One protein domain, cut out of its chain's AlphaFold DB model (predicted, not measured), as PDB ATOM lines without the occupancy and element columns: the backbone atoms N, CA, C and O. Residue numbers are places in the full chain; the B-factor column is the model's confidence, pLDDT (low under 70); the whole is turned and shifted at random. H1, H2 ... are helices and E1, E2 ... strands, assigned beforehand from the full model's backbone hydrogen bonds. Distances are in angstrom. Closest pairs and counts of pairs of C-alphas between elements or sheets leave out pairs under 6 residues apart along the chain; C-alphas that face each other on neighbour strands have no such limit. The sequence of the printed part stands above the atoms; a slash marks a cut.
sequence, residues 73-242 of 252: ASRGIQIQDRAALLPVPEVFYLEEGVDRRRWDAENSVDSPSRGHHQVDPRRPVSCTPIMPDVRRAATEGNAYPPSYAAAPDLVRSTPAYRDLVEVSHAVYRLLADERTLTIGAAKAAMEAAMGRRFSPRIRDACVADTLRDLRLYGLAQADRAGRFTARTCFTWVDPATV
ATOM      1  N   ALA A  73     144.080 185.847 130.768       86.00
ATOM      2  CA  ALA A  73     143.250 184.962 129.958       86.00
ATOM      3  C   ALA A  73     144.015 184.449 128.730       86.00
ATOM      4  O   ALA A  73     144.618 185.232 127.990       86.00
ATOM      5  N   SER A  74     143.931 183.146 128.483       85.25
ATOM      6  CA  SER A  74     144.641 182.493 127.381       85.25
ATOM      7  C   SER A  74     144.128 182.918 126.009       85.25
ATOM      8  O   SER A  74     144.908 182.984 125.065       85.25
ATOM      9  N   ARG A  75     142.851 183.329 125.917       77.06
ATOM     10  CA  ARG A  75     142.191 183.847 124.698       77.06
ATOM     11  C   ARG A  75     142.828 185.127 124.107       77.06
ATOM     12  O   ARG A  75     142.331 185.649 123.118       77.06
ATOM     13  N   GLY A  76     143.915 185.644 124.684       70.12
ATOM     14  CA  GLY A  76     144.657 186.803 124.174       70.12
ATOM     15  C   GLY A  76     146.178 186.645 124.180       70.12
ATOM     16  O   GLY A  76     146.878 187.641 123.997       70.12
ATOM     17  N   ILE A  77     146.697 185.437 124.420       75.75
ATOM     18  CA  ILE A  77     148.139 185.162 124.441       75.75
ATOM     19  C   ILE A  77     148.509 184.351 123.201       75.75
ATOM     20  O   ILE A  77     147.847 183.374 122.863       75.75
ATOM     21  N   GLN A  78     149.584 184.749 122.525       74.44
ATOM     22  CA  GLN A  78     150.174 183.941 121.462       74.44
ATOM     23  C   GLN A  78     151.060 182.854 122.067       74.44
ATOM     24  O   GLN A  78     151.901 183.132 122.921       74.44
ATOM     25  N   ILE A  79     150.874 181.628 121.594       78.44
ATOM     26  CA  ILE A  79     151.667 180.453 121.957       78.44
ATOM     27  C   ILE A  79     152.308 179.880 120.689       78.44
ATOM     28  O   ILE A  79     151.777 180.064 119.596       78.44
ATOM     29  N   GLN A  80     153.440 179.189 120.817       77.25
ATOM     30  CA  GLN A  80     154.025 178.444 119.693       77.25
ATOM     31  C   GLN A  80     153.128 177.261 119.311       77.25
ATOM     32  O   GLN A  80     152.548 176.627 120.192       77.25
ATOM     33  N   ASP A  81     153.124 176.874 118.036       77.25
ATOM     34  CA  ASP A  81     152.336 175.741 117.520       77.25
ATOM     35  C   ASP A  81     152.531 174.445 118.319       77.25
ATOM     36  O   ASP A  81     151.591 173.689 118.546       77.25
ATOM     37  N   ARG A  82     153.749 174.190 118.813       78.19
ATOM     38  CA  ARG A  82     154.021 173.009 119.649       78.19
ATOM     39  C   ARG A  82     153.346 173.050 121.024       78.19
ATOM     40  O   ARG A  82     153.035 171.991 121.553       78.19
ATOM     41  N   ALA A  83     153.098 174.230 121.593       80.81
ATOM     42  CA  ALA A  83     152.330 174.355 122.832       80.81
ATOM     43  C   ALA A  83     150.831 174.125 122.581       80.81
ATOM     44  O   ALA A  83     150.146 173.611 123.458       80.81
ATOM     45  N   ALA A  84     150.340 174.425 121.372       80.25
ATOM     46  CA  ALA A  84     148.958 174.158 120.967       80.25
ATOM     47  C   ALA A  84     148.642 172.657 120.788       80.25
ATOM     48  O   ALA A  84     147.482 172.290 120.629       80.25
ATOM     49  N   LEU A  85     149.655 171.780 120.840       84.19
ATOM     50  CA  LEU A  85     149.463 170.324 120.864       84.19
ATOM     51  C   LEU A  85     148.877 169.825 122.189       84.19
ATOM     52  O   LEU A  85     148.454 168.673 122.269       84.19
ATOM     53  N   LEU A  86     148.890 170.664 123.226       89.25
ATOM     54  CA  LEU A  86     148.431 170.322 124.562       89.25
ATOM     55  C   LEU A  86     147.191 171.132 124.946       89.25
ATOM     56  O   LEU A  86     146.986 172.239 124.442       89.25
ATOM     57  N   PRO A  87     146.376 170.618 125.881       89.00
ATOM     58  CA  PRO A  87     145.294 171.388 126.472       89.00
ATOM     59  C   PRO A  87     145.817 172.678 127.116       89.00
ATOM     60  O   PRO A  87     146.672 172.653 128.002       89.00
ATOM     61  N   VAL A  88     145.272 173.808 126.677       90.06
ATOM     62  CA  VAL A  88     145.645 175.142 127.155       90.06
ATOM     63  C   VAL A  88     144.777 175.509 128.368       90.06
ATOM     64  O   VAL A  88     143.557 175.330 128.300       90.06
ATOM     65  N   PRO A  89     145.344 176.023 129.478       92.12
ATOM     66  CA  PRO A  89     144.546 176.484 130.614       92.12
ATOM     67  C   PRO A  89     143.690 177.696 130.230       92.12
ATOM     68  O   PRO A  89     144.053 178.438 129.326       92.12
ATOM     69  N   GLU A  90     142.570 177.958 130.911       90.81
ATOM     70  CA  GLU A  90     141.769 179.178 130.680       90.81
ATOM     71  C   GLU A  90     142.586 180.457 130.932       90.81
ATOM     72  O   GLU A  90     142.350 181.501 130.311       90.81
ATOM     73  N   VAL A  91     143.552 180.370 131.850       90.50
ATOM     74  CA  VAL A  91     144.424 181.468 132.252       90.50
ATOM     75  C   VAL A  91     145.874 181.013 132.389       90.50
ATOM     76  O   VAL A  91     146.153 179.910 132.852       90.50
ATOM     77  N   PHE A  92     146.802 181.906 132.064       89.88
ATOM     78  CA  PHE A  92     148.232 181.766 132.314       89.88
ATOM     79  C   PHE A  92     148.694 182.723 133.416       89.88
ATOM     80  O   PHE A  92     148.279 183.883 133.458       89.88
ATOM     81  N   TYR A  93     149.618 182.277 134.267       88.44
ATOM     82  CA  TYR A  93     150.248 183.110 135.299       88.44
ATOM     83  C   TYR A  93     151.617 183.606 134.823       88.44
ATOM     84  O   TYR A  93     152.661 183.043 135.166       88.44
ATOM     85  N   LEU A  94     151.617 184.658 134.003       82.44
ATOM     86  CA  LEU A  94     152.837 185.252 133.446       82.44
ATOM     87  C   LEU A  94     153.719 185.888 134.544       82.44
ATOM     88  O   LEU A  94     153.291 186.112 135.682       82.44
ATOM     89  N   GLU A  95     154.996 186.126 134.241       72.88
ATOM     90  CA  GLU A  95     155.874 186.912 135.115       72.88
ATOM     91  C   GLU A  95     155.562 188.417 134.990       72.88
ATOM     92  O   GLU A  95     155.059 188.892 133.969       72.88
ATOM     93  N   GLU A  96     155.854 189.185 136.041       66.56
ATOM     94  CA  GLU A  96     155.665 190.637 136.026       66.56
ATOM     95  C   GLU A  96     156.502 191.318 134.941       66.56
ATOM     96  O   GLU A  96     157.620 190.914 134.615       66.56
ATOM     97  N   GLY A  97     155.951 192.397 134.389       56.53
ATOM     98  CA  GLY A  97     156.616 193.187 133.366       56.53
ATOM     99  C   GLY A  97     156.545 192.586 131.968       56.53
ATOM    100  O   GLY A  97     157.014 193.258 131.055       56.53
ATOM    101  N   VAL A  98     155.950 191.400 131.761       56.38
ATOM    102  CA  VAL A  98     155.612 190.872 130.428       56.38
ATOM    103  C   VAL A  98     154.558 191.783 129.786       56.38
ATOM    104  O   VAL A  98     153.356 191.609 129.955       56.38
ATOM    105  N   ASP A  99     155.028 192.814 129.080       51.81
ATOM    106  CA  ASP A  99     154.213 193.601 128.155       51.81
ATOM    107  C   ASP A  99     153.620 192.618 127.146       51.81
ATOM    108  O   ASP A  99     154.368 191.812 126.578       51.81
ATOM    109  N   ARG A 100     152.297 192.668 126.961       54.41
ATOM    110  CA  ARG A 100     151.488 191.792 126.094       54.41
ATOM    111  C   ARG A 100     151.779 192.046 124.611       54.41
ATOM    112  O   ARG A 100     150.866 192.100 123.788       54.41
ATOM    113  N   ARG A 101     153.040 192.303 124.266       47.50
ATOM    114  CA  ARG A 101     153.453 192.528 122.895       47.50
ATOM    115  C   ARG A 101     153.161 191.263 122.126       47.50
ATOM    116  O   ARG A 101     153.494 190.158 122.554       47.50
ATOM    117  N   ARG A 102     152.507 191.486 120.995       52.00
ATOM    118  CA  ARG A 102     152.312 190.501 119.954       52.00
ATOM    119  C   ARG A 102     153.679 189.872 119.670       52.00
ATOM    120  O   ARG A 102     154.654 190.587 119.472       52.00
ATOM    121  N   TRP A 103     153.746 188.554 119.727       53.41
ATOM    122  CA  TRP A 103     154.755 187.741 119.078       53.41
ATOM    123  C   TRP A 103     154.940 188.294 117.666       53.41
ATOM    124  O   TRP A 103     154.023 188.208 116.842       53.41
ATOM    125  N   ASP A 104     156.076 188.938 117.409       50.69
ATOM    126  CA  ASP A 104     156.395 189.398 116.065       50.69
ATOM    127  C   ASP A 104     156.422 188.157 115.164       50.69
ATOM    128  O   ASP A 104     157.083 187.160 115.473       50.69
ATOM    129  N   ALA A 105     155.619 188.180 114.096       45.78
ATOM    130  CA  ALA A 105     155.310 187.024 113.250       45.78
ATOM    131  C   ALA A 105     156.557 186.324 112.668       45.78
ATOM    132  O   ALA A 105     156.485 185.162 112.274       45.78
ATOM    133  N   GLU A 106     157.710 186.989 112.684       45.44
ATOM    134  CA  GLU A 106     159.010 186.458 112.261       45.44
ATOM    135  C   GLU A 106     159.536 185.312 113.148       45.44
ATOM    136  O   GLU A 106     160.395 184.552 112.717       45.44
ATOM    137  N   ASN A 107     158.986 185.124 114.353       45.12
ATOM    138  CA  ASN A 107     159.376 184.051 115.279       45.12
ATOM    139  C   ASN A 107     158.433 182.827 115.245       45.12
ATOM    140  O   ASN A 107     158.473 182.010 116.166       45.12
ATOM    141  N   SER A 108     157.525 182.730 114.264       43.72
ATOM    142  CA  SER A 108     156.406 181.766 114.286       43.72
ATOM    143  C   SER A 108     156.618 180.472 113.498       43.72
ATOM    144  O   SER A 108     155.814 179.559 113.643       43.72
ATOM    145  N   VAL A 109     157.688 180.337 112.709       43.19
ATOM    146  CA  VAL A 109     157.832 179.180 111.812       43.19
ATOM    147  C   VAL A 109     159.262 178.628 111.866       43.19
ATOM    148  O   VAL A 109     160.227 179.310 111.541       43.19
ATOM    149  N   ASP A 110     159.388 177.379 112.314       39.91
ATOM    150  CA  ASP A 110     160.527 176.480 112.063       39.91
ATOM    151  C   ASP A 110     161.897 176.715 112.725       39.91
ATOM    152  O   ASP A 110     162.912 176.247 112.208       39.91
ATOM    153  N   SER A 111     161.980 177.277 113.938       40.28
ATOM    154  CA  SER A 111     163.205 177.096 114.744       40.28
ATOM    155  C   SER A 111     162.985 176.206 115.969       40.28
ATOM    156  O   SER A 111     162.647 176.710 117.041       40.28
ATOM    157  N   PRO A 112     163.240 174.882 115.874       42.06
ATOM    158  CA  PRO A 112     163.109 173.926 116.978       42.06
ATOM    159  C   PRO A 112     163.876 174.244 118.273       42.06
ATOM    160  O   PRO A 112     163.744 173.494 119.237       42.06
ATOM    161  N   SER A 113     164.685 175.304 118.350       43.19
ATOM    162  CA  SER A 113     165.410 175.646 119.584       43.19
ATOM    163  C   SER A 113     166.083 177.024 119.605       43.19
ATOM    164  O   SER A 113     166.920 177.260 120.478       43.19
ATOM    165  N   ARG A 114     165.806 177.944 118.672       44.03
ATOM    166  CA  ARG A 114     166.454 179.267 118.681       44.03
ATOM    167  C   ARG A 114     165.425 180.379 118.576       44.03
ATOM    168  O   ARG A 114     164.987 180.714 117.489       44.03
ATOM    169  N   GLY A 115     165.115 180.966 119.727       51.56
ATOM    170  CA  GLY A 115     164.430 182.249 119.787       51.56
ATOM    171  C   GLY A 115     163.048 182.174 120.402       51.56
ATOM    172  O   GLY A 115     162.117 182.638 119.786       51.56
ATOM    173  N   HIS A 116     162.948 181.683 121.641       64.62
ATOM    174  CA  HIS A 116     161.901 182.004 122.630       64.62
ATOM    175  C   HIS A 116     161.168 180.791 123.229       64.62
ATOM    176  O   HIS A 116     161.024 179.727 122.623       64.62
ATOM    177  N   HIS A 117     160.762 180.952 124.486       78.56
ATOM    178  CA  HIS A 117     159.958 180.018 125.268       78.56
ATOM    179  C   HIS A 117     158.549 179.876 124.682       78.56
ATOM    180  O   HIS A 117     158.018 180.840 124.147       78.56
ATOM    181  N   GLN A 118     157.911 178.706 124.818       78.88
ATOM    182  CA  GLN A 118     156.714 178.346 124.035       78.88
ATOM    183  C   GLN A 118     155.471 179.208 124.311       78.88
ATOM    184  O   GLN A 118     154.576 179.271 123.475       78.88
ATOM    185  N   VAL A 119     155.422 179.864 125.472       77.62
ATOM    186  CA  VAL A 119     154.294 180.700 125.927       77.62
ATOM    187  C   VAL A 119     154.746 182.095 126.391       77.62
ATOM    188  O   VAL A 119     153.934 183.007 126.494       77.62
ATOM    189  N   ASP A 120     156.043 182.293 126.657       75.81
ATOM    190  CA  ASP A 120     156.577 183.562 127.185       75.81
ATOM    191  C   ASP A 120     157.613 184.120 126.197       75.81
ATOM    192  O   ASP A 120     158.792 183.756 126.264       75.81
ATOM    193  N   PRO A 121     157.214 185.006 125.269       66.12
ATOM    194  CA  PRO A 121     158.094 185.475 124.202       66.12
ATOM    195  C   PRO A 121     159.308 186.265 124.713       66.12
ATOM    196  O   PRO A 121     160.270 186.456 123.977       66.12
ATOM    197  N   ARG A 122     159.328 186.708 125.978       69.69
ATOM    198  CA  ARG A 122     160.476 187.435 126.547       69.69
ATOM    199  C   ARG A 122     161.595 186.533 127.037       69.69
ATOM    200  O   ARG A 122     162.682 187.019 127.355       69.69
ATOM    201  N   ARG A 123     161.346 185.231 127.141       73.19
ATOM    202  CA  ARG A 123     162.337 184.250 127.581       73.19
ATOM    203  C   ARG A 123     163.046 183.711 126.345       73.19
ATOM    204  O   ARG A 123     162.457 182.898 125.644       73.19
ATOM    205  N   PRO A 124     164.299 184.110 126.063       65.12
ATOM    206  CA  PRO A 124     164.944 183.813 124.785       65.12
ATOM    207  C   PRO A 124     165.172 182.315 124.533       65.12
ATOM    208  O   PRO A 124     165.292 181.912 123.376       65.12
ATOM    209  N   VAL A 125     165.216 181.493 125.586       71.81
ATOM    210  CA  VAL A 125     165.422 180.040 125.513       71.81
ATOM    211  C   VAL A 125     164.693 179.359 126.676       71.81
ATOM    212  O   VAL A 125     164.684 179.898 127.782       71.81
ATOM    213  N   SER A 126     164.138 178.172 126.417       79.06
ATOM    214  CA  SER A 126     163.735 177.199 127.438       79.06
ATOM    215  C   SER A 126     164.507 175.898 127.257       79.06
ATOM    216  O   SER A 126     164.759 175.490 126.120       79.06
ATOM    217  N   CYS A 127     164.856 175.239 128.357       86.00
ATOM    218  CA  CYS A 127     165.387 173.877 128.351       86.00
ATOM    219  C   CYS A 127     164.301 172.808 128.568       86.00
ATOM    220  O   CYS A 127     164.625 171.622 128.524       86.00
ATOM    221  N   THR A 128     163.033 173.186 128.783       88.62
ATOM    222  CA  THR A 128     161.902 172.246 128.777       88.62
ATOM    223  C   THR A 128     161.494 171.901 127.342       88.62
ATOM    224  O   THR A 128     161.215 172.795 126.535       88.62
ATOM    225  N   PRO A 129     161.468 170.607 126.966       86.44
ATOM    226  CA  PRO A 129     161.194 170.219 125.584       86.44
ATOM    227  C   PRO A 129     159.699 170.237 125.228       86.44
ATOM    228  O   PRO A 129     159.357 170.166 124.049       86.44
ATOM    229  N   ILE A 130     158.818 170.345 126.223       90.81
ATOM    230  CA  ILE A 130     157.359 170.299 126.109       90.81
ATOM    231  C   ILE A 130     156.742 171.112 127.266       90.81
ATOM    232  O   ILE A 130     157.322 171.152 128.354       90.81
ATOM    233  N   MET A 131     155.593 171.757 127.036       93.25
ATOM    234  CA  MET A 131     154.804 172.385 128.105       93.25
ATOM    235  C   MET A 131     154.095 171.330 128.990       93.25
ATOM    236  O   MET A 131     153.965 170.179 128.581       93.25
ATOM    237  N   PRO A 132     153.642 171.675 130.208       95.69
ATOM    238  CA  PRO A 132     152.889 170.749 131.049       95.69
ATOM    239  C   PRO A 132     151.541 170.376 130.412       95.69
ATOM    240  O   PRO A 132     150.788 171.255 129.996       95.69
ATOM    241  N   ASP A 133     151.197 169.089 130.404       96.06
ATOM    242  CA  ASP A 133     149.858 168.611 130.053       96.06
ATOM    243  C   ASP A 133     148.998 168.480 131.319       96.06
ATOM    244  O   ASP A 133     149.115 167.528 132.094       96.06
ATOM    245  N   VAL A 134     148.117 169.455 131.538       96.00
ATOM    246  CA  VAL A 134     147.223 169.493 132.706       96.00
ATOM    247  C   VAL A 134     146.223 168.333 132.699       96.00
ATOM    248  O   VAL A 134     145.904 167.807 133.767       96.00
ATOM    249  N   ARG A 135     145.746 167.883 131.526       94.75
ATOM    250  CA  ARG A 135     144.831 166.727 131.469       94.75
ATOM    251  C   ARG A 135     145.562 165.468 131.898       94.75
ATOM    252  O   ARG A 135     145.062 164.759 132.765       94.75
ATOM    253  N   ARG A 136     146.768 165.247 131.367       95.19
ATOM    254  CA  ARG A 136     147.633 164.134 131.778       95.19
ATOM    255  C   ARG A 136     147.929 164.176 133.275       95.19
ATOM    256  O   ARG A 136     147.880 163.146 133.938       95.19
ATOM    257  N   ALA A 137     148.186 165.358 133.831       96.75
ATOM    258  CA  ALA A 137     148.400 165.518 135.264       96.75
ATOM    259  C   ALA A 137     147.187 165.059 136.089       96.75
ATOM    260  O   ALA A 137     147.365 164.357 137.083       96.75
ATOM    261  N   ALA A 138     145.972 165.402 135.655       94.12
ATOM    262  CA  ALA A 138     144.736 165.001 136.321       94.12
ATOM    263  C   ALA A 138     144.417 163.501 136.167       94.12
ATOM    264  O   ALA A 138     143.859 162.905 137.084       94.12
ATOM    265  N   THR A 139     144.763 162.880 135.034       94.81
ATOM    266  CA  THR A 139     144.399 161.478 134.747       94.81
ATOM    267  C   THR A 139     145.488 160.466 135.091       94.81
ATOM    268  O   THR A 139     145.186 159.356 135.516       94.81
ATOM    269  N   GLU A 140     146.755 160.823 134.897       95.56
ATOM    270  CA  GLU A 140     147.916 159.938 135.064       95.56
ATOM    271  C   GLU A 140     148.810 160.339 136.246       95.56
ATOM    272  O   GLU A 140     149.789 159.656 136.547       95.56
ATOM    273  N   GLY A 141     148.513 161.458 136.911       96.31
ATOM    274  CA  GLY A 141     149.286 161.939 138.054       96.31
ATOM    275  C   GLY A 141     150.617 162.601 137.690       96.31
ATOM    276  O   GLY A 141     151.409 162.877 138.588       96.31
ATOM    277  N   ASN A 142     150.894 162.874 136.408       98.19
ATOM    278  CA  ASN A 142     152.061 163.655 135.987       98.19
ATOM    279  C   ASN A 142     151.784 164.486 134.731       98.19
ATOM    280  O   ASN A 142     151.244 163.971 133.757       98.19
ATOM    281  N   ALA A 143     152.196 165.755 134.737       97.62
ATOM    282  CA  ALA A 143     152.036 166.650 133.591       97.62
ATOM    283  C   ALA A 143     153.004 166.361 132.430       97.62
ATOM    284  O   ALA A 143     152.846 166.917 131.346       97.62
ATOM    285  N   TYR A 144     154.012 165.515 132.647       97.50
ATOM    286  CA  TYR A 144     155.034 165.179 131.662       97.50
ATOM    287  C   TYR A 144     155.116 163.664 131.442       97.50
ATOM    288  O   TYR A 144     155.037 162.887 132.404       97.50
ATOM    289  N   PRO A 145     155.330 163.210 130.196       96.56
ATOM    290  CA  PRO A 145     155.576 161.802 129.920       96.56
ATOM    291  C   PRO A 145     156.903 161.350 130.554       96.56
ATOM    292  O   PRO A 145     157.821 162.157 130.705       96.56
ATOM    293  N   PRO A 146     157.042 160.062 130.911       96.56
ATOM    294  CA  PRO A 146     158.238 159.555 131.583       96.56
ATOM    295  C   PRO A 146     159.488 159.543 130.698       96.56
ATOM    296  O   PRO A 146     160.586 159.392 131.220       96.56
ATOM    297  N   SER A 147     159.340 159.661 129.376       95.81
ATOM    298  CA  SER A 147     160.440 159.744 128.413       95.81
ATOM    299  C   SER A 147     159.946 160.290 127.072       95.81
ATOM    300  O   SER A 147     158.740 160.342 126.816       95.81
ATOM    301  N   TYR A 148     160.876 160.647 126.180       93.00
ATOM    302  CA  TYR A 148     160.551 161.003 124.795       93.00
ATOM    303  C   TYR A 148     159.830 159.858 124.067       93.00
ATOM    304  O   TYR A 148     158.828 160.084 123.395       93.00
ATOM    305  N   ALA A 149     160.301 158.619 124.242       93.62
ATOM    306  CA  ALA A 149     159.738 157.447 123.571       93.62
ATOM    307  C   ALA A 149     158.272 157.172 123.955       93.62
ATOM    308  O   ALA A 149     157.544 156.576 123.169       93.62
ATOM    309  N   ALA A 150     157.835 157.619 125.135       94.12
ATOM    310  CA  ALA A 150     156.455 157.463 125.585       94.12
ATOM    311  C   ALA A 150     155.475 158.451 124.924       94.12
ATOM    312  O   ALA A 150     154.272 158.212 124.952       94.12
ATOM    313  N   ALA A 151     155.964 159.562 124.360       90.50
ATOM    314  CA  ALA A 151     155.131 160.570 123.703       90.50
ATOM    315  C   ALA A 151     155.921 161.372 122.641       90.50
ATOM    316  O   ALA A 151     156.079 162.593 122.772       90.50
ATOM    317  N   PRO A 152     156.430 160.713 121.584       87.81
ATOM    318  CA  PRO A 152     157.320 161.349 120.613       87.81
ATOM    319  C   PRO A 152     156.650 162.500 119.850       87.81
ATOM    320  O   PRO A 152     157.316 163.475 119.506       87.81
ATOM    321  N   ASP A 153     155.333 162.428 119.644       87.56
ATOM    322  CA  ASP A 153     154.569 163.437 118.901       87.56
ATOM    323  C   ASP A 153     154.346 164.738 119.687       87.56
ATOM    324  O   ASP A 153     154.190 165.807 119.084       87.56
ATOM    325  N   LEU A 154     154.369 164.656 121.025       86.19
ATOM    326  CA  LEU A 154     154.203 165.801 121.923       86.19
ATOM    327  C   LEU A 154     155.539 166.507 122.196       86.19
ATOM    328  O   LEU A 154     155.607 167.731 122.298       86.19
ATOM    329  N   VAL A 155     156.630 165.746 122.291       84.50
ATOM    330  CA  VAL A 155     157.960 166.265 122.633       84.50
ATOM    331  C   VAL A 155     158.685 166.752 121.369       84.50
ATOM    332  O   VAL A 155     159.618 166.129 120.855       84.50
ATOM    333  N   ARG A 156     158.265 167.916 120.859       82.31
ATOM    334  CA  ARG A 156     158.848 168.552 119.663       82.31
ATOM    335  C   ARG A 156     160.060 169.426 120.005       82.31
ATOM    336  O   ARG A 156     159.957 170.644 120.183       82.31
ATOM    337  N   SER A 157     161.227 168.784 120.078       81.06
ATOM    338  CA  SER A 157     162.526 169.430 120.321       81.06
ATOM    339  C   SER A 157     163.666 168.774 119.526       81.06
ATOM    340  O   SER A 157     163.512 167.686 118.953       81.06
ATOM    341  N   THR A 158     164.831 169.427 119.485       81.38
ATOM    342  CA  THR A 158     166.045 168.850 118.882       81.38
ATOM    343  C   THR A 158     166.528 167.636 119.689       81.38
ATOM    344  O   THR A 158     166.298 167.582 120.900       81.38
ATOM    345  N   PRO A 159     167.212 166.653 119.064       84.19
ATOM    346  CA  PRO A 159     167.615 165.413 119.735       84.19
ATOM    347  C   PRO A 159     168.346 165.615 121.068       84.19
ATOM    348  O   PRO A 159     168.076 164.894 122.020       84.19
ATOM    349  N   ALA A 160     169.188 166.647 121.170       80.94
ATOM    350  CA  ALA A 160     169.956 166.955 122.377       80.94
ATOM    351  C   ALA A 160     169.104 167.354 123.602       80.94
ATOM    352  O   ALA A 160     169.618 167.355 124.717       80.94
ATOM    353  N   TYR A 161     167.830 167.711 123.408       85.19
ATOM    354  CA  TYR A 161     166.945 168.205 124.470       85.19
ATOM    355  C   TYR A 161     165.727 167.307 124.714       85.19
ATOM    356  O   TYR A 161     165.015 167.526 125.688       85.19
ATOM    357  N   ARG A 162     165.462 166.304 123.865       90.06
ATOM    358  CA  ARG A 162     164.274 165.435 123.988       90.06
ATOM    359  C   ARG A 162     164.234 164.701 125.324       90.06
ATOM    360  O   ARG A 162     163.214 164.727 126.004       90.06
ATOM    361  N   ASP A 163     165.368 164.138 125.728       92.50
ATOM    362  CA  ASP A 163     165.475 163.361 126.966       92.50
ATOM    363  C   ASP A 163     165.383 164.230 128.227       92.50
ATOM    364  O   ASP A 163     165.179 163.710 129.321       92.50
ATOM    365  N   LEU A 164     165.444 165.564 128.102       94.31
ATOM    366  CA  LEU A 164     165.204 166.451 129.241       94.31
ATOM    367  C   LEU A 164     163.758 166.395 129.745       94.31
ATOM    368  O   LEU A 164     163.496 166.840 130.858       94.31
ATOM    369  N   VAL A 165     162.831 165.797 128.985       95.75
ATOM    370  CA  VAL A 165     161.470 165.532 129.471       95.75
ATOM    371  C   VAL A 165     161.479 164.634 130.709       95.75
ATOM    372  O   VAL A 165     160.623 164.783 131.573       95.75
ATOM    373  N   GLU A 166     162.494 163.775 130.858       96.81
ATOM    374  CA  GLU A 166     162.683 162.969 132.065       96.81
ATOM    375  C   GLU A 166     163.010 163.834 133.291       96.81
ATOM    376  O   GLU A 166     162.551 163.539 134.395       96.81
ATOM    377  N   VAL A 167     163.760 164.931 133.101       97.69
ATOM    378  CA  VAL A 167     164.015 165.917 134.165       97.69
ATOM    379  C   VAL A 167     162.697 166.567 134.571       97.69
ATOM    380  O   VAL A 167     162.389 166.623 135.759       97.69
ATOM    381  N   SER A 168     161.892 167.012 133.603       98.12
ATOM    382  CA  SER A 168     160.593 167.636 133.876       98.12
ATOM    383  C   SER A 168     159.628 166.685 134.585       98.12
ATOM    384  O   SER A 168     159.015 167.058 135.585       98.12
ATOM    385  N   HIS A 169     159.562 165.430 134.131       98.38
ATOM    386  CA  HIS A 169     158.782 164.372 134.766       98.38
ATOM    387  C   HIS A 169     159.193 164.154 136.224       98.38
ATOM    388  O   HIS A 169     158.333 164.121 137.108       98.38
ATOM    389  N   ALA A 170     160.496 164.032 136.493       98.50
ATOM    390  CA  ALA A 170     161.016 163.804 137.836       98.50
ATOM    391  C   ALA A 170     160.814 165.017 138.761       98.50
ATOM    392  O   ALA A 170     160.446 164.843 139.921       98.50
ATOM    393  N   VAL A 171     160.985 166.241 138.251       98.62
ATOM    394  CA  VAL A 171     160.722 167.480 139.005       98.62
ATOM    395  C   VAL A 171     159.244 167.608 139.366       98.62
ATOM    396  O   VAL A 171     158.940 167.966 140.503       98.62
ATOM    397  N   TYR A 172     158.327 167.285 138.446       98.62
ATOM    398  CA  TYR A 172     156.895 167.276 138.748       98.62
ATOM    399  C   TYR A 172     156.573 166.302 139.882       98.62
ATOM    400  O   TYR A 172     155.907 166.692 140.839       98.62
ATOM    401  N   ARG A 173     157.070 165.055 139.805       98.44
ATOM    402  CA  ARG A 173     156.849 164.053 140.864       98.44
ATOM    403  C   ARG A 173     157.358 164.549 142.205       98.44
ATOM    404  O   ARG A 173     156.613 164.526 143.172       98.44
ATOM    405  N   LEU A 174     158.585 165.063 142.232       98.56
ATOM    406  CA  LEU A 174     159.183 165.587 143.452       98.56
ATOM    407  C   LEU A 174     158.345 166.724 144.050       98.56
ATOM    408  O   LEU A 174     158.108 166.736 145.251       98.56
ATOM    409  N   LEU A 175     157.856 167.661 143.232       98.62
ATOM    410  CA  LEU A 175     156.985 168.733 143.720       98.62
ATOM    411  C   LEU A 175     155.637 168.198 144.230       98.62
ATOM    412  O   LEU A 175     155.135 168.687 145.239       98.62
ATOM    413  N   ALA A 176     155.047 167.214 143.548       97.81
ATOM    414  CA  ALA A 176     153.789 166.599 143.959       97.81
ATOM    415  C   ALA A 176     153.918 165.815 145.275       97.81
ATOM    416  O   ALA A 176     153.019 165.892 146.114       97.81
ATOM    417  N   ASP A 177     155.038 165.118 145.471       97.62
ATOM    418  CA  ASP A 177     155.325 164.323 146.665       97.62
ATOM    419  C   ASP A 177     155.648 165.230 147.866       97.62
ATOM    420  O   ASP A 177     155.020 165.121 148.919       97.62
ATOM    421  N   GLU A 178     156.563 166.189 147.692       97.81
ATOM    422  CA  GLU A 178     157.014 167.091 148.766       97.81
ATOM    423  C   GLU A 178     156.014 168.215 149.067       97.81
ATOM    424  O   GLU A 178     156.108 168.887 150.094       97.81
ATOM    425  N   ARG A 179     155.065 168.464 148.155       97.81
ATOM    426  CA  ARG A 179     154.083 169.570 148.147       97.81
ATOM    427  C   ARG A 179     154.677 170.972 148.096       97.81
ATOM    428  O   ARG A 179     154.002 171.891 147.644       97.81
ATOM    429  N   THR A 180     155.898 171.168 148.571       97.75
ATOM    430  CA  THR A 180     156.609 172.441 148.607       97.75
ATOM    431  C   THR A 180     158.092 172.196 148.346       97.75
ATOM    432  O   THR A 180     158.724 171.394 149.024       97.75
ATOM    433  N   LEU A 181     158.666 172.892 147.363       97.19
ATOM    434  CA  LEU A 181     160.018 172.628 146.880       97.19
ATOM    435  C   LEU A 181     160.732 173.918 146.475       97.19
ATOM    436  O   LEU A 181     160.186 174.752 145.755       97.19
ATOM    437  N   THR A 182     161.996 174.068 146.880       98.25
ATOM    438  CA  THR A 182     162.845 175.147 146.353       98.25
ATOM    439  C   THR A 182     163.560 174.718 145.077       98.25
ATOM    440  O   THR A 182     163.904 173.547 144.913       98.25
ATOM    441  N   ILE A 183     163.885 175.671 144.197       97.81
ATOM    442  CA  ILE A 183     164.703 175.383 143.001       97.81
ATOM    443  C   ILE A 183     166.029 174.703 143.381       97.81
ATOM    444  O   ILE A 183     166.474 173.788 142.693       97.81
ATOM    445  N   GLY A 184     166.677 175.142 144.463       98.00
ATOM    446  CA  GLY A 184     167.931 174.557 144.938       98.00
ATOM    447  C   GLY A 184     167.779 173.094 145.358       98.00
ATOM    448  O   GLY A 184     168.578 172.260 144.937       98.00
ATOM    449  N   ALA A 185     166.727 172.776 146.119       98.25
ATOM    450  CA  ALA A 185     166.423 171.403 146.519       98.25
ATOM    451  C   ALA A 185     166.102 170.517 145.305       98.25
ATOM    452  O   ALA A 185     166.655 169.426 145.180       98.25
ATOM    453  N   ALA A 186     165.300 171.020 144.361       98.38
ATOM    454  CA  ALA A 186     164.991 170.316 143.118       98.38
ATOM    455  C   ALA A 186     166.262 169.990 142.315       98.38
ATOM    456  O   ALA A 186     166.454 168.863 141.869       98.38
ATOM    457  N   LYS A 187     167.172 170.961 142.171       98.38
ATOM    458  CA  LYS A 187     168.452 170.766 141.478       98.38
ATOM    459  C   LYS A 187     169.333 169.727 142.160       98.38
ATOM    460  O   LYS A 187     169.886 168.876 141.473       98.38
ATOM    461  N   ALA A 188     169.442 169.778 143.488       98.38
ATOM    462  CA  ALA A 188     170.212 168.801 144.253       98.38
ATOM    463  C   ALA A 188     169.646 167.380 144.083       98.38
ATOM    464  O   ALA A 188     170.405 166.443 143.838       98.38
ATOM    465  N   ALA A 189     168.319 167.229 144.122       98.38
ATOM    466  CA  ALA A 189     167.660 165.950 143.880       98.38
ATOM    467  C   ALA A 189     167.906 165.430 142.451       98.38
ATOM    468  O   ALA A 189     168.213 164.254 142.265       98.38
ATOM    469  N   MET A 190     167.833 166.298 141.435       98.31
ATOM    470  CA  MET A 190     168.086 165.896 140.045       98.31
ATOM    471  C   MET A 190     169.569 165.611 139.767       98.31
ATOM    472  O   MET A 190     169.882 164.732 138.967       98.31
ATOM    473  N   GLU A 191     170.503 166.298 140.426       98.00
ATOM    474  CA  GLU A 191     171.923 165.923 140.403       98.00
ATOM    475  C   GLU A 191     172.110 164.501 140.941       98.00
ATOM    476  O   GLU A 191     172.707 163.665 140.264       98.00
ATOM    477  N   ALA A 192     171.532 164.194 142.106       97.88
ATOM    478  CA  ALA A 192     171.638 162.869 142.709       97.88
ATOM    479  C   ALA A 192     171.012 161.766 141.835       97.88
ATOM    480  O   ALA A 192     171.595 160.693 141.691       97.88
ATOM    481  N   ALA A 193     169.852 162.030 141.226       96.38
ATOM    482  CA  ALA A 193     169.124 161.036 140.438       96.38
ATOM    483  C   ALA A 193     169.704 160.814 139.029       96.38
ATOM    484  O   ALA A 193     169.684 159.696 138.518       96.38
ATOM    485  N   MET A 194     170.193 161.871 138.371       95.50
ATOM    486  CA  MET A 194     170.498 161.839 136.932       95.50
ATOM    487  C   MET A 194     171.697 162.704 136.514       95.50
ATOM    488  O   MET A 194     171.885 162.973 135.326       95.50
ATOM    489  N   GLY A 195     172.560 163.110 137.452       91.25
ATOM    490  CA  GLY A 195     173.698 163.998 137.187       91.25
ATOM    491  C   GLY A 195     174.717 163.488 136.164       91.25
ATOM    492  O   GLY A 195     175.356 164.283 135.485       91.25
ATOM    493  N   ARG A 196     174.818 162.167 135.965       93.38
ATOM    494  CA  ARG A 196     175.694 161.569 134.938       93.38
ATOM    495  C   ARG A 196     175.121 161.629 133.519       93.38
ATOM    496  O   ARG A 196     175.875 161.458 132.568       93.38
ATOM    497  N   ARG A 197     173.804 161.821 133.369       91.69
ATOM    498  CA  ARG A 197     173.109 161.770 132.069       91.69
ATOM    499  C   ARG A 197     173.103 163.117 131.354       91.69
ATOM    500  O   ARG A 197     173.127 163.162 130.131       91.69
ATOM    501  N   PHE A 198     173.091 164.209 132.114       91.06
ATOM    502  CA  PHE A 198     172.975 165.563 131.586       91.06
ATOM    503  C   PHE A 198     174.040 166.466 132.195       91.06
ATOM    504  O   PHE A 198     174.337 166.369 133.382       91.06
ATOM    505  N   SER A 199     174.576 167.401 131.405       93.00
ATOM    506  CA  SER A 199     175.490 168.404 131.958       93.00
ATOM    507  C   SER A 199     174.797 169.217 133.065       93.00
ATOM    508  O   SER A 199     173.617 169.564 132.901       93.00
ATOM    509  N   PRO A 200     175.512 169.600 134.144       94.50
ATOM    510  CA  PRO A 200     174.923 170.361 135.244       94.50
ATOM    511  C   PRO A 200     174.198 171.618 134.765       94.50
ATOM    512  O   PRO A 200     173.075 171.884 135.175       94.50
ATOM    513  N   ARG A 201     174.792 172.348 133.810       92.62
ATOM    514  CA  ARG A 201     174.215 173.574 133.244       92.62
ATOM    515  C   ARG A 201     172.844 173.348 132.597       92.62
ATOM    516  O   ARG A 201     171.938 174.139 132.841       92.62
ATOM    517  N   ILE A 202     172.703 172.328 131.749       90.56
ATOM    518  CA  ILE A 202     171.459 172.089 130.998       90.56
ATOM    519  C   ILE A 202     170.384 171.519 131.923       90.56
ATOM    520  O   ILE A 202     169.249 171.989 131.901       90.56
ATOM    521  N   ARG A 203     170.748 170.559 132.777       94.38
ATOM    522  CA  ARG A 203     169.828 169.979 133.759       94.38
ATOM    523  C   ARG A 203     169.279 171.051 134.695       94.38
ATOM    524  O   ARG A 203     168.072 171.167 134.852       94.38
ATOM    525  N   ASP A 204     170.150 171.869 135.278       94.94
ATOM    526  CA  ASP A 204     169.748 172.921 136.209       94.94
ATOM    527  C   ASP A 204     168.857 173.986 135.566       94.94
ATOM    528  O   ASP A 204     167.981 174.538 136.237       94.94
ATOM    529  N   ALA A 205     169.097 174.298 134.290       91.88
ATOM    530  CA  ALA A 205     168.222 175.168 133.518       91.88
ATOM    531  C   ALA A 205     166.852 174.507 133.312       91.88
ATOM    532  O   ALA A 205     165.837 175.121 133.622       91.88
ATOM    533  N   CYS A 206     166.823 173.232 132.910       94.25
ATOM    534  CA  CYS A 206     165.586 172.472 132.732       94.25
ATOM    535  C   CYS A 206     164.759 172.371 134.025       94.25
ATOM    536  O   CYS A 206     163.545 172.542 133.980       94.25
ATOM    537  N   VAL A 207     165.392 172.185 135.189       96.69
ATOM    538  CA  VAL A 207     164.700 172.194 136.492       96.69
ATOM    539  C   VAL A 207     164.011 173.536 136.748       96.69
ATOM    540  O   VAL A 207     162.839 173.578 137.120       96.69
ATOM    541  N   ALA A 208     164.736 174.641 136.555       94.25
ATOM    542  CA  ALA A 208     164.197 175.978 136.790       94.25
ATOM    543  C   ALA A 208     163.084 176.340 135.794       94.25
ATOM    544  O   ALA A 208     162.118 176.999 136.177       94.25
ATOM    545  N   ASP A 209     163.222 175.913 134.538       93.00
ATOM    546  CA  ASP A 209     162.215 176.114 133.499       93.00
ATOM    547  C   ASP A 209     160.976 175.246 133.760       93.00
ATOM    548  O   ASP A 209     159.872 175.764 133.731       93.00
ATOM    549  N   THR A 210     161.140 173.989 134.181       96.06
ATOM    550  CA  THR A 210     160.015 173.111 134.556       96.06
ATOM    551  C   THR A 210     159.171 173.729 135.670       96.06
ATOM    552  O   THR A 210     157.957 173.835 135.540       96.06
ATOM    553  N   LEU A 211     159.789 174.191 136.763       96.44
ATOM    554  CA  LEU A 211     159.044 174.812 137.867       96.44
ATOM    555  C   LEU A 211     158.338 176.106 137.434       96.44
ATOM    556  O   LEU A 211     157.220 176.385 137.871       96.44
ATOM    557  N   ARG A 212     158.960 176.880 136.536       93.06
ATOM    558  CA  ARG A 212     158.320 178.050 135.926       93.06
ATOM    559  C   ARG A 212     157.103 177.653 135.100       93.06
ATOM    560  O   ARG A 212     156.072 178.303 135.235       93.06
ATOM    561  N   ASP A 213     157.216 176.616 134.285       94.06
ATOM    562  CA  ASP A 213     156.149 176.163 133.395       94.06
ATOM    563  C   ASP A 213     154.957 175.638 134.191       94.06
ATOM    564  O   ASP A 213     153.809 175.956 133.880       94.06
ATOM    565  N   LEU A 214     155.226 174.918 135.282       96.50
ATOM    566  CA  LEU A 214     154.193 174.489 136.219       96.50
ATOM    567  C   LEU A 214     153.478 175.680 136.856       96.50
ATOM    568  O   LEU A 214     152.249 175.692 136.895       96.50
ATOM    569  N   ARG A 215     154.208 176.722 137.280       94.50
ATOM    570  CA  ARG A 215     153.575 177.965 137.753       94.50
ATOM    571  C   ARG A 215     152.731 178.611 136.660       94.50
ATOM    572  O   ARG A 215     151.598 179.007 136.907       94.50
ATOM    573  N   LEU A 216     153.283 178.722 135.459       92.06
ATOM    574  CA  LEU A 216     152.635 179.354 134.320       92.06
ATOM    575  C   LEU A 216     151.286 178.694 133.990       92.06
ATOM    576  O   LEU A 216     150.328 179.409 133.704       92.06
ATOM    577  N   TYR A 217     151.210 177.363 134.086       94.69
ATOM    578  CA  TYR A 217     150.006 176.561 133.836       94.69
ATOM    579  C   TYR A 217     149.106 176.400 135.072       94.69
ATOM    580  O   TYR A 217     148.110 175.687 135.016       94.69
ATOM    581  N   GLY A 218     149.437 177.046 136.194       95.12
ATOM    582  CA  GLY A 218     148.649 176.965 137.427       95.12
ATOM    583  C   GLY A 218     148.783 175.643 138.189       95.12
ATOM    584  O   GLY A 218     148.024 175.414 139.119       95.12
ATOM    585  N   LEU A 219     149.752 174.794 137.834       97.12
ATOM    586  CA  LEU A 219     150.082 173.540 138.528       97.12
ATOM    587  C   LEU A 219     151.044 173.749 139.713       97.12
ATOM    588  O   LEU A 219     151.340 172.819 140.463       97.12
ATOM    589  N   ALA A 220     151.545 174.972 139.885       97.19
ATOM    590  CA  ALA A 220     152.316 175.384 141.046       97.19
ATOM    591  C   ALA A 220     152.069 176.860 141.388       97.19
ATOM    592  O   ALA A 220     151.752 177.677 140.525       97.19
ATOM    593  N   GLN A 221     152.288 177.231 142.643       95.44
ATOM    594  CA  GLN A 221     152.370 178.621 143.093       95.44
ATOM    595  C   GLN A 221     153.805 178.936 143.491       95.44
ATOM    596  O   GLN A 221     154.456 178.101 144.103       95.44
ATOM    597  N   ALA A 222     154.300 180.126 143.160       93.88
ATOM    598  CA  ALA A 222     155.609 180.587 143.618       93.88
ATOM    599  C   ALA A 222     155.449 181.626 144.730       93.88
ATOM    600  O   ALA A 222     154.547 182.460 144.670       93.88
ATOM    601  N   ASP A 223     156.372 181.620 145.690       91.94
ATOM    602  CA  ASP A 223     156.422 182.577 146.807       91.94
ATOM    603  C   ASP A 223     156.652 184.041 146.389       91.94
ATOM    604  O   ASP A 223     156.508 184.959 147.196       91.94
ATOM    605  N   ARG A 224     157.008 184.276 145.124       85.75
ATOM    606  CA  ARG A 224     157.209 185.604 144.546       85.75
ATOM    607  C   ARG A 224     156.893 185.638 143.058       85.75
ATOM    608  O   ARG A 224     156.989 184.634 142.350       85.75
ATOM    609  N   ALA A 225     156.601 186.838 142.572       75.69
ATOM    610  CA  ALA A 225     156.564 187.135 141.149       75.69
ATOM    611  C   ALA A 225     157.977 187.429 140.598       75.69
ATOM    612  O   ALA A 225     158.883 187.839 141.327       75.69
ATOM    613  N   GLY A 226     158.169 187.226 139.291       75.00
ATOM    614  CA  GLY A 226     159.368 187.660 138.570       75.00
ATOM    615  C   GLY A 226     160.549 186.687 138.629       75.00
ATOM    616  O   GLY A 226     160.399 185.482 138.440       75.00
ATOM    617  N   ARG A 227     161.767 187.216 138.814       81.81
ATOM    618  CA  ARG A 227     163.003 186.437 138.637       81.81
ATOM    619  C   ARG A 227     163.204 185.413 139.755       81.81
ATOM    620  O   ARG A 227     163.471 185.766 140.904       81.81
ATOM    621  N   PHE A 228     163.209 184.138 139.385       88.50
ATOM    622  CA  PHE A 228     163.462 183.051 140.324       88.50
ATOM    623  C   PHE A 228     164.952 182.861 140.631       88.50
ATOM    624  O   PHE A 228     165.810 182.881 139.748       88.50
ATOM    625  N   THR A 229     165.255 182.639 141.908       92.31
ATOM    626  CA  THR A 229     166.572 182.219 142.411       92.31
ATOM    627  C   THR A 229     166.500 180.813 143.012       92.31
ATOM    628  O   THR A 229     165.413 180.269 143.193       92.31
ATOM    629  N   ALA A 230     167.642 180.237 143.398       94.81
ATOM    630  CA  ALA A 230     167.698 178.922 144.048       94.81
ATOM    631  C   ALA A 230     166.822 178.806 145.317       94.81
ATOM    632  O   ALA A 230     166.413 177.707 145.667       94.81
ATOM    633  N   ARG A 231     166.514 179.928 145.985       96.50
ATOM    634  CA  ARG A 231     165.674 179.961 147.196       96.50
ATOM    635  C   ARG A 231     164.178 180.111 146.914       96.50
ATOM    636  O   ARG A 231     163.409 180.114 147.858       96.50
ATOM    637  N   THR A 232     163.778 180.305 145.655       96.19
ATOM    638  CA  THR A 232     162.355 180.442 145.293       96.19
ATOM    639  C   THR A 232     161.639 179.165 145.650       96.19
ATOM    640  O   THR A 232     162.079 178.097 145.214       96.19
ATOM    641  N   CYS A 233     160.568 179.305 146.414       97.38
ATOM    642  CA  CYS A 233     159.719 178.210 146.814       97.38
ATOM    643  C   CYS A 233     158.556 178.047 145.834       97.38
ATOM    644  O   CYS A 233     157.945 179.037 145.429       97.38
ATOM    645  N   PHE A 234     158.268 176.801 145.469       97.94
ATOM    646  CA  PHE A 234     157.113 176.411 144.678       97.94
ATOM    647  C   PHE A 234     156.235 175.476 145.499       97.94
ATOM    648  O   PHE A 234     156.738 174.513 146.070       97.94
ATOM    649  N   THR A 235     154.938 175.744 145.527       98.31
ATOM    650  CA  THR A 235     153.929 174.922 146.195       98.31
ATOM    651  C   THR A 235     153.061 174.251 145.143       98.31
ATOM    652  O   THR A 235     152.631 174.896 144.189       98.31
ATOM    653  N   TRP A 236     152.832 172.954 145.301       98.12
ATOM    654  CA  TRP A 236     152.009 172.148 144.411       98.12
ATOM    655  C   TRP A 236     150.553 172.627 144.399       98.12
ATOM    656  O   TRP A 236     149.996 172.963 145.445       98.12
ATOM    657  N   VAL A 237     149.934 172.611 143.219       97.31
ATOM    658  CA  VAL A 237     148.501 172.857 143.031       97.31
ATOM    659  C   VAL A 237     147.867 171.619 142.415       97.31
ATOM    660  O   VAL A 237     148.443 171.001 141.522       97.31
ATOM    661  N   ASP A 238     146.673 171.272 142.891       96.69
ATOM    662  CA  ASP A 238     145.915 170.143 142.368       96.69
ATOM    663  C   ASP A 238     145.534 170.372 140.894       96.69
ATOM    664  O   ASP A 238     144.800 171.328 140.609       96.69
ATOM    665  N   PRO A 239     145.976 169.504 139.959       96.62
ATOM    666  CA  PRO A 239     145.615 169.601 138.549       96.62
ATOM    667  C   PRO A 239     144.107 169.668 138.299       96.62
ATOM    668  O   PRO A 239     143.684 170.338 137.359       96.62
ATOM    669  N   ALA A 240     143.286 169.036 139.146       94.81
ATOM    670  CA  ALA A 240     141.829 169.047 139.008       94.81
ATOM    671  C   ALA A 240     141.206 170.442 139.197       94.81
ATOM    672  O   ALA A 240     140.060 170.667 138.811       94.81
ATOM    673  N   THR A 241     141.947 171.390 139.777       94.00
ATOM    674  CA  THR A 241     141.489 172.773 139.978       94.00
ATOM    675  C   THR A 241     141.819 173.702 138.811       94.00
ATOM    676  O   THR A 241     141.329 174.833 138.768       94.00
ATOM    677  N   VAL A 242     142.633 173.249 137.854       93.88
ATOM    678  CA  VAL A 242     143.049 174.055 136.706       93.88
ATOM    679  C   VAL A 242     141.996 173.956 135.603       93.88
ATOM    680  O   VAL A 242     141.829 172.919 134.963       93.88
TER     681      VAL A 242
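AT A GLANCE: This is residues 73 to 242 of the 252 residues of an uncharacterized protein of Caenispirillum bisanense (UniProt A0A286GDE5). With little regular structure, the domain has crossed helices H3, H4 and H5 packed together, H3 and H5 over one face of a small sheet; residues 73 to 133, with no named element, wind beside them. The 170 printed residues, mostly helix by class, with 64 in named elements, run H1 H2 H3 E1 H4 H5 E2 E3; the antiparallel sheet is E1 E3 E2. It is compact, radius of gyration of the C-alphas 14.8 A, spanning 41 by 33 by 31 A.

IN THESE COORDINATES: H1 is residues 134 to 140, from C-alpha 134 at (147.223, 169.493, 132.706); H2 is residues 159 to 162; H3 is residues 165 to 178, 19.9 A; E1 is residues 180 to 182; H4 is residues 183 to 194, 15.9 A; H5 is residues 200 to 216, 24.1 A; E2 is residues 220 to 222; E3 is residues 233 to 236, with C-alpha 236 at (152.009, 172.148, 144.411).

HOW THE PARTS SIT: In the antiparallel neighbour strands E1 and E3, N 181 and O 234 are within hydrogen-bond range, 2.8 A; in the hairpin E2 and E3, N 221 and O 235 are within hydrogen-bond range, 2.8 A. H5 has a height over the sheet of 12.0 A. Residues 167 to 172 of H3 touch H5, closest C-alphas Ser 168 and Thr 210, 5.5 A. H4 touches H5, closest C-alphas Lys 187 and Asp 204, 5.8 A. H1 and H2 touch no helix. In H1, H3, H4 and H5 every O i to N i+4 pair is within range; H2 is too short.

THE WHOLE: The printed part has no cut; the H1 to H2 link is long. Residues 96 to 116, 121 to 122 and 124 have pLDDT under 70.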